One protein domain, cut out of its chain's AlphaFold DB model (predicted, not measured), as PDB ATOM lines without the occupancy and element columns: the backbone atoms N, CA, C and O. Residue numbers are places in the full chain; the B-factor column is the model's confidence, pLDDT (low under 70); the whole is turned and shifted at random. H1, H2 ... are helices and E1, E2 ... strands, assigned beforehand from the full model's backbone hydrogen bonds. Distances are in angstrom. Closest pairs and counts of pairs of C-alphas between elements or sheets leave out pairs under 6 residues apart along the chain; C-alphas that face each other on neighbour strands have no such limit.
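What this domain is: This is residues 135 to 169 and 327 to 388 of the 417 residues of the protein "SET domain protein" of Ichthyophthirius multifiliis (strain G5) (UniProt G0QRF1). This is a model of little regular structure: winding loops make most of it, the strand hairpin E1 and E2 lies at one side, the short helix H1 sits toward the end with Pro 341, and residues 376 to 388, of which 376 to 387 belong to helix H2, stick out at the other end. The 97 printed residues hold E1, E2, H1, H2 in that order, with 32 residues in these named elements, class mixed; the sheet E1 - E2 is antiparallel. The whole is loose, radius of gyration of the C-alphas 17.0 A, spanning 52 by 32 by 23 A.

How they stand to each other: E1, residues 139 to 145, and E2, residues 150 to 155, form a hairpin with a tight link, antiparallel at 144 degrees. C-alphas 139 and 155 face each other at 4.3 A; N 145 and O 150 are within hydrogen-bond range at 2.8 A. H1, residues 333 to 336, is apart from E1 and from H2, residues 373 to 387. H2 has 9 of 11 O i to N i+4 pairs within hydrogen-bond range; H1 is too short for one.

Where its parts are: E1 runs 14.6 A from C-alpha 139 at (38.935, 82.759, 65.749), E2 15.8 A, and H2 21.5 A to C-alpha 387 at (56.221, 61.538, 57.937).

The domain as a whole: Residues 170 to 326 are not printed; C-alphas 169 and 327 are 16.3 A apart across the cut. The link H1 to H2 is long, 36 residues. pLDDT is under 70 at residues 327, 339 to 341 and 365 to 388.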
ATOM      1  N   ILE A 135      32.762  88.611  62.930       77.69
ATOM      2  CA  ILE A 135      33.899  87.735  63.226       77.69
ATOM      3  C   ILE A 135      33.605  86.340  62.684       77.69
ATOM      4  O   ILE A 135      32.569  85.742  62.988       77.69
ATOM      5  N   LYS A 136      34.535  85.771  61.911       77.44
ATOM      6  CA  LYS A 136      34.412  84.377  61.477       77.44
ATOM      7  C   LYS A 136      34.537  83.469  62.706       77.44
ATOM      8  O   LYS A 136      35.475  83.617  63.479       77.44
ATOM      9  N   LYS A 137      33.678  82.447  62.839       78.94
ATOM     10  CA  LYS A 137      33.690  81.464  63.959       78.94
ATOM     11  C   LYS A 137      35.024  80.709  64.169       78.94
ATOM     12  O   LYS A 137      35.144  79.916  65.096       78.94
ATOM     13  N   LYS A 138      36.009  80.945  63.298       85.31
ATOM     14  CA  LYS A 138      37.326  80.307  63.249       85.31
ATOM     15  C   LYS A 138      38.378  80.990  64.122       85.31
ATOM     16  O   LYS A 138      39.535  80.580  64.073       85.31
ATOM     17  N   ILE A 139      38.022  82.048  64.849       88.25
ATOM     18  CA  ILE A 139      38.935  82.759  65.749       88.25
ATOM     19  C   ILE A 139      38.333  82.885  67.154       88.25
ATOM     20  O   ILE A 139      37.112  82.894  67.300       88.25
ATOM     21  N   ASP A 140      39.190  82.958  68.173       85.81
ATOM     22  CA  ASP A 140      38.821  83.188  69.579       85.81
ATOM     23  C   ASP A 140      39.542  84.441  70.109       85.81
ATOM     24  O   ASP A 140      40.677  84.733  69.712       85.81
ATOM     25  N   PHE A 141      38.864  85.181  70.988       85.31
ATOM     26  CA  PHE A 141      39.324  86.425  71.611       85.31
ATOM     27  C   PHE A 141      38.561  86.672  72.933       85.31
ATOM     28  O   PHE A 141      37.355  86.417  72.981       85.31
ATOM     29  N   PRO A 142      39.200  87.230  73.982       86.62
ATOM     30  CA  PRO A 142      40.625  87.554  74.078       86.62
ATOM     31  C   PRO A 142      41.479  86.337  74.444       86.62
ATOM     32  O   PRO A 142      41.073  85.482  75.235       86.62
ATOM     33  N   ILE A 143      42.694  86.286  73.895       86.50
ATOM     34  CA  ILE A 143      43.693  85.250  74.177       86.50
ATOM     35  C   ILE A 143      44.982  85.917  74.629       86.50
ATOM     36  O   ILE A 143      45.408  86.886  74.015       86.50
ATOM     37  N   ALA A 144      45.600  85.393  75.683       86.56
ATOM     38  CA  ALA A 144      46.866  85.896  76.201       86.56
ATOM     39  C   ALA A 144      48.054  85.127  75.593       86.56
ATOM     40  O   ALA A 144      48.065  83.889  75.612       86.56
ATOM     41  N   PHE A 145      49.050  85.856  75.090       84.19
ATOM     42  CA  PHE A 145      50.284  85.347  74.490       84.19
ATOM     43  C   PHE A 145      51.504  85.679  75.360       84.19
ATOM     44  O   PHE A 145      51.614  86.763  75.925       84.19
ATOM     45  N   GLY A 146      52.459  84.748  75.428       81.12
ATOM     46  CA  GLY A 146      53.697  84.929  76.194       81.12
ATOM     47  C   GLY A 146      53.500  84.916  77.715       81.12
ATOM     48  O   GLY A 146      52.403  84.667  78.218       81.12
ATOM     49  N   ASN A 147      54.588  85.145  78.453       78.06
ATOM     50  CA  ASN A 147      54.555  85.222  79.919       78.06
ATOM     51  C   ASN A 147      53.913  86.523  80.413       78.06
ATOM     52  O   ASN A 147      53.237  86.504  81.437       78.06
ATOM     53  N   GLU A 148      54.048  87.592  79.628       76.31
ATOM     54  CA  GLU A 148      53.458  88.910  79.899       76.31
ATOM     55  C   GLU A 148      51.951  88.961  79.615       76.31
ATOM     56  O   GLU A 148      51.274  89.924  79.953       76.31
ATOM     57  N   GLY A 149      51.393  87.906  79.011       82.38
ATOM     58  CA  GLY A 149      49.957  87.781  78.804       82.38
ATOM     59  C   GLY A 149      49.375  88.740  77.765       82.38
ATOM     60  O   GLY A 149      48.187  89.041  77.845       82.38
ATOM     61  N   LEU A 150      50.180  89.162  76.784       84.56
ATOM     62  CA  LEU A 150      49.789  90.066  75.701       84.56
ATOM     63  C   LEU A 150      48.484  89.606  75.051       84.56
ATOM     64  O   LEU A 150      48.420  88.492  74.515       84.56
ATOM     65  N   LYS A 151      47.442  90.440  75.078       86.56
ATOM     66  CA  LYS A 151      46.187  90.087  74.415       86.56
ATOM     67  C   LYS A 151      46.368  89.976  72.906       86.56
ATOM     68  O   LYS A 151      47.137  90.689  72.272       86.56
ATOM     69  N   GLY A 152      45.604  89.070  72.319       89.25
ATOM     70  CA  GLY A 152      45.487  88.939  70.884       89.25
ATOM     71  C   GLY A 152      44.385  87.976  70.478       89.25
ATOM     72  O   GLY A 152      43.519  87.592  71.272       89.25
ATOM     73  N   VAL A 153      44.457  87.565  69.219       89.06
ATOM     74  CA  VAL A 153      43.486  86.698  68.556       89.06
ATOM     75  C   VAL A 153      44.162  85.388  68.161       89.06
ATOM     76  O   VAL A 153      45.277  85.395  67.641       89.06
ATOM     77  N   ILE A 154      43.487  84.256  68.373       88.94
ATOM     78  CA  ILE A 154      43.970  82.939  67.929       88.94
ATOM     79  C   ILE A 154      43.003  82.319  66.926       88.94
ATOM     80  O   ILE A 154      41.791  82.483  67.044       88.94
ATOM     81  N   ALA A 155      43.522  81.555  65.967       90.50
ATOM     82  CA  ALA A 155      42.694  80.685  65.144       90.50
ATOM     83  C   ALA A 155      42.305  79.418  65.929       90.50
ATOM     84  O   ALA A 155      43.150  78.778  66.554       90.50
ATOM     85  N   THR A 156      41.032  79.036  65.884       88.69
ATOM     86  CA  THR A 156      40.504  77.801  66.492       88.69
ATOM     87  C   THR A 156      40.532  76.613  65.533       88.69
ATOM     88  O   THR A 156      40.387  75.464  65.949       88.69
ATOM     89  N   GLU A 157      40.745  76.881  64.248       89.75
ATOM     90  CA  GLU A 157      40.860  75.901  63.176       89.75
ATOM     91  C   GLU A 157      41.727  76.454  62.034       89.75
ATOM     92  O   GLU A 157      42.151  77.609  62.052       89.75
ATOM     93  N   ASN A 158      41.992  75.636  61.014       87.12
ATOM     94  CA  ASN A 158      42.763  76.078  59.857       87.12
ATOM     95  C   ASN A 158      41.986  77.131  59.053       87.12
ATOM     96  O   ASN A 158      40.889  76.873  58.546       87.12
ATOM     97  N   ILE A 159      42.597  78.302  58.884       87.19
ATOM     98  CA  ILE A 159      42.071  79.391  58.066       87.19
ATOM     99  C   ILE A 159      42.910  79.470  56.787       87.19
ATOM    100  O   ILE A 159      44.121  79.688  56.870       87.19
ATOM    101  N   PRO A 160      42.310  79.287  55.597       85.38
ATOM    102  CA  PRO A 160      43.024  79.480  54.344       85.38
ATOM    103  C   PRO A 160      43.547  80.910  54.222       85.38
ATOM    104  O   PRO A 160      42.901  81.866  54.653       85.38
ATOM    105  N   ALA A 161      44.698  81.071  53.582       83.25
ATOM    106  CA  ALA A 161      45.220  82.396  53.289       83.25
ATOM    107  C   ALA A 161      44.263  83.198  52.385       83.25
ATOM    108  O   ALA A 161      43.426  82.625  51.684       83.25
ATOM    109  N   ASN A 162      44.393  84.529  52.412       86.12
ATOM    110  CA  ASN A 162      43.487  85.467  51.737       86.12
ATOM    111  C   ASN A 162      42.015  85.339  52.175       86.12
ATOM    112  O   ASN A 162      41.125  85.695  51.411       86.12
ATOM    113  N   THR A 163      41.736  84.834  53.379       88.19
ATOM    114  CA  THR A 163      40.375  84.780  53.936       88.19
ATOM    115  C   THR A 163      40.116  85.978  54.829       88.19
ATOM    116  O   THR A 163      40.894  86.246  55.742       88.19
ATOM    117  N   VAL A 164      38.999  86.669  54.606       89.88
ATOM    118  CA  VAL A 164      38.507  87.686  55.537       89.88
ATOM    119  C   VAL A 164      38.041  86.985  56.814       89.88
ATOM    120  O   VAL A 164      37.121  86.166  56.794       89.88
ATOM    121  N   ILE A 165      38.715  87.279  57.925       89.69
ATOM    122  CA  ILE A 165      38.426  86.690  59.245       89.69
ATOM    123  C   ILE A 165      37.655  87.633  60.170       89.69
ATOM    124  O   ILE A 165      37.002  87.170  61.101       89.69
ATOM    125  N   CYS A 166      37.726  88.935  59.903       90.00
ATOM    126  CA  CYS A 166      37.078  89.983  60.674       90.00
ATOM    127  C   CYS A 166      36.705  91.144  59.743       90.00
ATOM    128  O   CYS A 166      37.484  91.493  58.850       90.00
ATOM    129  N   CYS A 167      35.535  91.743  59.957       91.06
ATOM    130  CA  CYS A 167      35.130  92.993  59.328       91.06
ATOM    131  C   CYS A 167      34.682  94.005  60.386       91.06
ATOM    132  O   CYS A 167      33.801  93.720  61.198       91.06
ATOM    133  N   ILE A 168      35.269  95.203  60.337       91.31
ATOM    134  CA  ILE A 168      34.939  96.318  61.224       91.31
ATOM    135  C   ILE A 168      34.132  97.357  60.440       91.31
ATOM    136  O   ILE A 168      34.655  97.935  59.481       91.31
ATOM    137  N   PRO A 169      32.876  97.641  60.828       90.88
ATOM    138  CA  PRO A 169      32.102  98.711  60.215       90.88
ATOM    139  C   PRO A 169      32.802 100.068  60.346       90.88
ATOM    140  O   PRO A 169      33.227 100.453  61.436       90.88
ATOM    141  N   THR A 327      47.501  92.844  55.621       67.62
ATOM    142  CA  THR A 327      46.377  93.093  54.715       67.62
ATOM    143  C   THR A 327      45.140  93.525  55.485       67.62
ATOM    144  O   THR A 327      44.212  92.756  55.710       67.62
ATOM    145  N   HIS A 328      45.127  94.804  55.852       79.69
ATOM    146  CA  HIS A 328      43.890  95.527  56.112       79.69
ATOM    147  C   HIS A 328      43.299  95.935  54.763       79.69
ATOM    148  O   HIS A 328      43.999  96.483  53.910       79.69
ATOM    149  N   LEU A 329      42.021  95.640  54.540       85.62
ATOM    150  CA  LEU A 329      41.339  95.957  53.289       85.62
ATOM    151  C   LEU A 329      40.123  96.820  53.571       85.62
ATOM    152  O   LEU A 329      39.300  96.490  54.420       85.62
ATOM    153  N   ILE A 330      39.972  97.883  52.785       87.50
ATOM    154  CA  ILE A 330      38.721  98.631  52.711       87.50
ATOM    155  C   ILE A 330      37.821  97.918  51.701       87.50
ATOM    156  O   ILE A 330      38.167  97.788  50.518       87.50
ATOM    157  N   ILE A 331      36.680  97.433  52.183       88.31
ATOM    158  CA  ILE A 331      35.695  96.693  51.396       88.31
ATOM    159  C   ILE A 331      34.436  97.544  51.280       88.31
ATOM    160  O   ILE A 331      33.854  97.953  52.282       88.31
ATOM    161  N   ASN A 332      34.002  97.794  50.046       89.62
ATOM    162  CA  ASN A 332      32.699  98.381  49.775       89.62
ATOM    163  C   ASN A 332      31.747  97.267  49.330       89.62
ATOM    164  O   ASN A 332      31.825  96.805  48.193       89.62
ATOM    165  N   LYS A 333      30.840  96.851  50.225       87.75
ATOM    166  CA  LYS A 333      29.894  95.747  49.983       87.75
ATOM    167  C   LYS A 333      29.105  95.917  48.677       87.75
ATOM    168  O   LYS A 333      28.944  94.950  47.940       87.75
ATOM    169  N   LYS A 334      28.688  97.143  48.335       87.25
ATOM    170  CA  LYS A 334      27.931  97.418  47.101       87.25
ATOM    171  C   LYS A 334      28.775  97.208  45.844       87.25
ATOM    172  O   LYS A 334      28.315  96.578  44.900       87.25
ATOM    173  N   PHE A 335      30.020  97.690  45.848       89.44
ATOM    174  CA  PHE A 335      30.935  97.504  44.714       89.44
ATOM    175  C   PHE A 335      31.386  96.051  44.545       89.44
ATOM    176  O   PHE A 335      31.685  95.632  43.434       89.44
ATOM    177  N   GLU A 336      31.425  95.270  45.624       90.38
ATOM    178  CA  GLU A 336      31.689  93.832  45.526       90.38
ATOM    179  C   GLU A 336      30.446  93.030  45.084       90.38
ATOM    180  O   GLU A 336      30.590  91.943  44.532       90.38
ATOM    181  N   SER A 337      29.226  93.544  45.258       85.56
ATOM    182  CA  SER A 337      27.984  92.817  44.926       85.56
ATOM    183  C   SER A 337      27.522  92.977  43.463       85.56
ATOM    184  O   SER A 337      26.471  92.463  43.104       85.56
ATOM    185  N   ASP A 338      28.309  93.648  42.607       72.25
ATOM    186  CA  ASP A 338      27.994  93.989  41.198       72.25
ATOM    187  C   ASP A 338      26.733  94.857  40.999       72.25
ATOM    188  O   ASP A 338      26.211  94.965  39.891       72.25
ATOM    189  N   GLU A 339      26.234  95.507  42.053       64.56
ATOM    190  CA  GLU A 339      24.961  96.243  42.004       64.56
ATOM    191  C   GLU A 339      25.089  97.670  41.439       64.56
ATOM    192  O   GLU A 339      24.076  98.326  41.203       64.56
ATOM    193  N   LEU A 340      26.309  98.184  41.232       67.38
ATOM    194  CA  LEU A 340      26.555  99.585  40.868       67.38
ATOM    195  C   LEU A 340      27.770  99.761  39.943       67.38
ATOM    196  O   LEU A 340      28.687  98.934  39.980       67.38
ATOM    197  N   PRO A 341      27.837 100.872  39.175       69.25
ATOM    198  CA  PRO A 341      29.076 101.288  38.535       69.25
ATOM    199  C   PRO A 341      30.162 101.447  39.600       69.25
ATOM    200  O   PRO A 341      30.009 102.171  40.587       69.25
ATOM    201  N   ILE A 342      31.248 100.709  39.406       78.81
ATOM    202  CA  ILE A 342      32.395 100.710  40.302       78.81
ATOM    203  C   ILE A 342      33.108 102.055  40.128       78.81
ATOM    204  O   ILE A 342      33.361 102.476  39.000       78.81
ATOM    205  N   HIS A 343      33.424 102.732  41.233       84.56
ATOM    206  CA  HIS A 343      34.287 103.916  41.193       84.56
ATOM    207  C   HIS A 343      35.615 103.557  40.513       84.56
ATOM    208  O   HIS A 343      36.171 102.505  40.819       84.56
ATOM    209  N   GLU A 344      36.148 104.413  39.641       86.31
ATOM    210  CA  GLU A 344      37.330 104.099  38.817       86.31
ATOM    211  C   GLU A 344      38.547 103.626  39.637       86.31
ATOM    212  O   GLU A 344      39.209 102.653  39.278       86.31
ATOM    213  N   ASP A 345      38.763 104.225  40.809       85.06
ATOM    214  CA  ASP A 345      39.842 103.835  41.728       85.06
ATOM    215  C   ASP A 345      39.562 102.577  42.570       85.06
ATOM    216  O   ASP A 345      40.461 102.038  43.231       85.06
ATOM    217  N   TYR A 346      38.321 102.082  42.595       87.56
ATOM    218  CA  TYR A 346      37.970 100.936  43.423       87.56
ATOM    219  C   TYR A 346      38.329  99.619  42.738       87.56
ATOM    220  O   TYR A 346      37.695  99.155  41.794       87.56
ATOM    221  N   LYS A 347      39.324  98.934  43.302       87.12
ATOM    222  CA  LYS A 347      39.692  97.580  42.882       87.12
ATOM    223  C   LYS A 347      38.803  96.560  43.592       87.12
ATOM    224  O   LYS A 347      38.910  96.414  44.813       87.12
ATOM    225  N   VAL A 348      37.987  95.845  42.817       88.94
ATOM    226  CA  VAL A 348      37.174  94.696  43.261       88.94
ATOM    227  C   VAL A 348      38.077  93.605  43.835       88.94
ATOM    228  O   VAL A 348      39.073  93.205  43.220       88.94
ATOM    229  N   LYS A 349      37.736  93.123  45.031       90.06
ATOM    230  CA  LYS A 349      38.564  92.205  45.823       90.06
ATOM    231  C   LYS A 349      37.981  90.798  45.903       90.06
ATOM    232  O   LYS A 349      38.759  89.866  46.106       90.06
ATOM    233  N   LYS A 350      36.682  90.596  45.655       89.06
ATOM    234  CA  LYS A 350      36.025  89.272  45.715       89.06
ATOM    235  C   LYS A 350      36.648  88.210  44.806       89.06
ATOM    236  O   LYS A 350      36.476  87.021  45.037       89.06
ATOM    237  N   ASN A 351      37.398  88.630  43.787       86.06
ATOM    238  CA  ASN A 351      38.117  87.742  42.873       86.06
ATOM    239  C   ASN A 351      39.517  87.340  43.373       86.06
ATOM    240  O   ASN A 351      40.185  86.536  42.727       86.06
ATOM    241  N   LYS A 352      39.986  87.913  44.487       85.75
ATOM    242  CA  LYS A 352      41.346  87.733  45.024       85.75
ATOM    243  C   LYS A 352      41.382  87.274  46.481       85.75
ATOM    244  O   LYS A 352      42.399  86.725  46.898       85.75
ATOM    245  N   ILE A 353      40.310  87.498  47.236       88.81
ATOM    246  CA  ILE A 353      40.192  87.112  48.644       88.81
ATOM    247  C   ILE A 353      38.878  86.376  48.891       88.81
ATOM    248  O   ILE A 353      37.870  86.682  48.261       88.81
ATOM    249  N   ASN A 354      38.877  85.443  49.837       89.44
ATOM    250  CA  ASN A 354      37.681  84.778  50.332       89.44
ATOM    251  C   ASN A 354      36.904  85.747  51.241       89.44
ATOM    252  O   ASN A 354      37.384  86.147  52.301       89.44
ATOM    253  N   MET A 355      35.707  86.104  50.788       90.25
ATOM    254  CA  MET A 355      34.750  87.035  51.376       90.25
ATOM    255  C   MET A 355      33.504  86.318  51.913       90.25
ATOM    256  O   MET A 355      32.484  86.963  52.109       90.25
ATOM    257  N   GLU A 356      33.576  85.015  52.211       89.38
ATOM    258  CA  GLU A 356      32.457  84.210  52.746       89.38
ATOM    259  C   GLU A 356      31.783  84.802  53.993       89.38
ATOM    260  O   GLU A 356      30.679  84.396  54.344       89.38
ATOM    261  N   ILE A 357      32.455  85.714  54.701       88.06
ATOM    262  CA  ILE A 357      31.862  86.431  55.832       88.06
ATOM    263  C   ILE A 357      30.681  87.319  55.407       88.06
ATOM    264  O   ILE A 357      29.789  87.554  56.212       88.06
ATOM    265  N   PHE A 358      30.644  87.737  54.137       88.88
ATOM    266  CA  PHE A 358      29.591  88.542  53.529       88.88
ATOM    267  C   PHE A 358      28.701  87.650  52.646       88.88
ATOM    268  O   PHE A 358      29.022  87.443  51.471       88.88
ATOM    269  N   PRO A 359      27.597  87.089  53.172       86.81
ATOM    270  CA  PRO A 359      26.739  86.168  52.418       86.81
ATOM    271  C   PRO A 359      26.118  86.793  51.158       86.81
ATOM    272  O   PRO A 359      25.742  86.072  50.236       86.81
ATOM    273  N   GLU A 360      26.008  88.120  51.109       87.31
ATOM    274  CA  GLU A 360      25.506  88.887  49.969       87.31
ATOM    275  C   GLU A 360      26.486  88.944  48.783       87.31
ATOM    276  O   GLU A 360      26.060  89.101  47.637       87.31
ATOM    277  N   ILE A 361      27.792  88.768  49.020       88.94
ATOM    278  CA  ILE A 361      28.809  88.841  47.967       88.94
ATOM    279  C   ILE A 361      28.948  87.468  47.310       88.94
ATOM    280  O   ILE A 361      29.566  86.548  47.845       88.94
ATOM    281  N   LYS A 362      28.420  87.338  46.089       87.44
ATOM    282  CA  LYS A 362      28.613  86.135  45.272       87.44
ATOM    283  C   LYS A 362      30.082  86.000  44.872       87.44
ATOM    284  O   LYS A 362      30.639  86.879  44.211       87.44
ATOM    285  N   GLN A 363      30.691  84.878  45.239       83.12
ATOM    286  CA  GLN A 363      32.043  84.519  44.827       83.12
ATOM    287  C   GLN A 363      32.025  83.235  44.010       83.12
ATOM    288  O   GLN A 363      31.466  82.225  44.436       83.12
ATOM    289  N   ASP A 364      32.701  83.251  42.866       77.50
ATOM    290  CA  ASP A 364      33.083  82.008  42.211       77.50
ATOM    291  C   ASP A 364      34.073  81.299  43.140       77.50
ATOM    292  O   ASP A 364      35.085  81.903  43.499       77.50
ATOM    293  N   ASN A 365      33.787  80.053  43.536       62.19
ATOM    294  CA  ASN A 365      34.597  79.216  44.436       62.19
ATOM    295  C   ASN A 365      36.033  79.003  43.919       62.19
ATOM    296  O   ASN A 365      36.397  77.931  43.431       62.19
ATOM    297  N   LYS A 366      36.869  80.035  44.001       65.12
ATOM    298  CA  LYS A 366      38.260  80.024  43.571       65.12
ATOM    299  C   LYS A 366      39.129  79.770  44.792       65.12
ATOM    300  O   LYS A 366      38.982  80.393  45.838       65.12
ATOM    301  N   ILE A 367      40.074  78.847  44.645       67.88
ATOM    302  CA  ILE A 367      41.220  78.777  45.548       67.88
ATOM    303  C   ILE A 367      41.955  80.109  45.386       67.88
ATOM    304  O   ILE A 367      42.283  80.486  44.263       67.88
ATOM    305  N   PHE A 368      42.203  80.820  46.482       68.44
ATOM    306  CA  PHE A 368      42.955  82.073  46.478       68.44
ATOM    307  C   PHE A 368      44.416  81.770  46.830       68.44
ATOM    308  O   PHE A 368      44.771  81.789  48.012       68.44
ATOM    309  N   PRO A 369      45.278  81.417  45.855       64.12
ATOM    310  CA  PRO A 369      46.628  80.964  46.149       64.12
ATOM    311  C   PRO A 369      47.423  82.080  46.823       64.12
ATOM    312  O   PRO A 369      47.673  83.132  46.235       64.12
ATOM    313  N   TYR A 370      47.865  81.831  48.049       64.06
ATOM    314  CA  TYR A 370      48.844  82.681  48.705       64.06
ATOM    315  C   TYR A 370      50.242  82.228  48.309       64.06
ATOM    316  O   TYR A 370      50.671  81.115  48.623       64.06
ATOM    317  N   LYS A 371      50.945  83.083  47.570       64.38
ATOM    318  CA  LYS A 371      52.327  82.841  47.163       64.38
ATOM    319  C   LYS A 371      53.251  83.488  48.189       64.38
ATOM    320  O   LYS A 371      53.617  84.644  48.042       64.38
ATOM    321  N   SER A 372      53.634  82.729  49.210       68.00
ATOM    322  CA  SER A 372      54.739  83.088  50.104       68.00
ATOM    323  C   SER A 372      55.780  81.978  50.073       68.00
ATOM    324  O   SER A 372      55.442  80.802  50.227       68.00
ATOM    325  N   GLU A 373      57.047  82.343  49.873       67.12
ATOM    326  CA  GLU A 373      58.166  81.395  49.939       67.12
ATOM    327  C   GLU A 373      58.254  80.725  51.318       67.12
ATOM    328  O   GLU A 373      58.523  79.527  51.404       67.12
ATOM    329  N   ARG A 374      57.895  81.440  52.394       63.12
ATOM    330  CA  ARG A 374      57.777  80.859  53.738       63.12
ATOM    331  C   ARG A 374      56.645  79.838  53.818       63.12
ATOM    332  O   ARG A 374      56.843  78.771  54.387       63.12
ATOM    333  N   LEU A 375      55.481  80.108  53.220       64.12
ATOM    334  CA  LEU A 375      54.379  79.135  53.187       64.12
ATOM    335  C   LEU A 375      54.771  77.880  52.392       64.12
ATOM    336  O   LEU A 375      54.511  76.766  52.844       64.12
ATOM    337  N   LYS A 376      55.459  78.044  51.253       67.69
ATOM    338  CA  LYS A 376      56.024  76.922  50.485       67.69
ATOM    339  C   LYS A 376      57.034  76.130  51.317       67.69
ATOM    340  O   LYS A 376      57.009  74.900  51.297       67.69
ATOM    341  N   PHE A 377      57.897  76.815  52.073       69.25
ATOM    342  CA  PHE A 377      58.841  76.188  52.997       69.25
ATOM    343  C   PHE A 377      58.122  75.402  54.100       69.25
ATOM    344  O   PHE A 377      58.435  74.228  54.297       69.25
ATOM    345  N   ILE A 378      57.126  76.004  54.763       64.31
ATOM    346  CA  ILE A 378      56.312  75.348  55.796       64.31
ATOM    347  C   ILE A 378      55.619  74.127  55.206       64.31
ATOM    348  O   ILE A 378      55.768  73.056  55.762       64.31
ATOM    349  N   GLN A 379      54.942  74.225  54.061       66.12
ATOM    350  CA  GLN A 379      54.269  73.084  53.429       66.12
ATOM    351  C   GLN A 379      55.248  71.961  53.060       66.12
ATOM    352  O   GLN A 379      54.980  70.786  53.314       66.12
ATOM    353  N   LYS A 380      56.423  72.308  52.521       69.25
ATOM    354  CA  LYS A 380      57.488  71.345  52.205       69.25
ATOM    355  C   LYS A 380      58.029  70.657  53.464       69.25
ATOM    356  O   LYS A 380      58.355  69.472  53.418       69.25
ATOM    357  N   LYS A 381      58.103  71.375  54.589       65.56
ATOM    358  CA  LYS A 381      58.524  70.840  55.892       65.56
ATOM    359  C   LYS A 381      57.397  70.116  56.631       65.56
ATOM    360  O   LYS A 381      57.681  69.133  57.300       65.56
ATOM    361  N   ASP A 382      56.140  70.499  56.452       57.22
ATOM    362  CA  ASP A 382      54.958  69.849  57.025       57.22
ATOM    363  C   ASP A 382      54.739  68.463  56.390       57.22
ATOM    364  O   ASP A 382      54.337  67.511  57.052       57.22
ATOM    365  N   ILE A 383      55.151  68.280  55.128       54.91
ATOM    366  CA  ILE A 383      55.292  66.955  54.496       54.91
ATOM    367  C   ILE A 383      56.371  66.098  55.194       54.91
ATOM    368  O   ILE A 383      56.212  64.880  55.302       54.91
ATOM    369  N   CYS A 384      57.446  66.703  55.714       47.25
ATOM    370  CA  CYS A 384      58.428  66.006  56.560       47.25
ATOM    371  C   CYS A 384      57.878  65.724  57.969       47.25
ATOM    372  O   CYS A 384      58.066  64.617  58.472       47.25
ATOM    373  N   TYR A 385      57.149  66.667  58.573       43.28
ATOM    374  CA  TYR A 385      56.528  66.501  59.892       43.28
ATOM    375  C   TYR A 385      55.397  65.471  59.890       43.28
ATOM    376  O   TYR A 385      55.300  64.704  60.832       43.28
ATOM    377  N   LYS A 386      54.598  65.347  58.824       49.25
ATOM    378  CA  LYS A 386      53.594  64.272  58.697       49.25
ATOM    379  C   LYS A 386      54.217  62.882  58.524       49.25
ATOM    380  O   LYS A 386      53.579  61.886  58.857       49.25
ATOM    381  N   LYS A 387      55.457  62.798  58.021       49.06
ATOM    382  CA  LYS A 387      56.221  61.538  57.937       49.06
ATOM    383  C   LYS A 387      56.896  61.166  59.259       49.06
ATOM    384  O   LYS A 387      57.033  59.982  59.554       49.06
ATOM    385  N   MET A 388      57.264  62.143  60.082       40.59
ATOM    386  CA  MET A 388      57.624  61.907  61.478       40.59
ATOM    387  C   MET A 388      56.339  61.761  62.296       40.59
ATOM    388  O   MET A 388      55.689  62.743  62.614       40.59
TER     389      MET A 388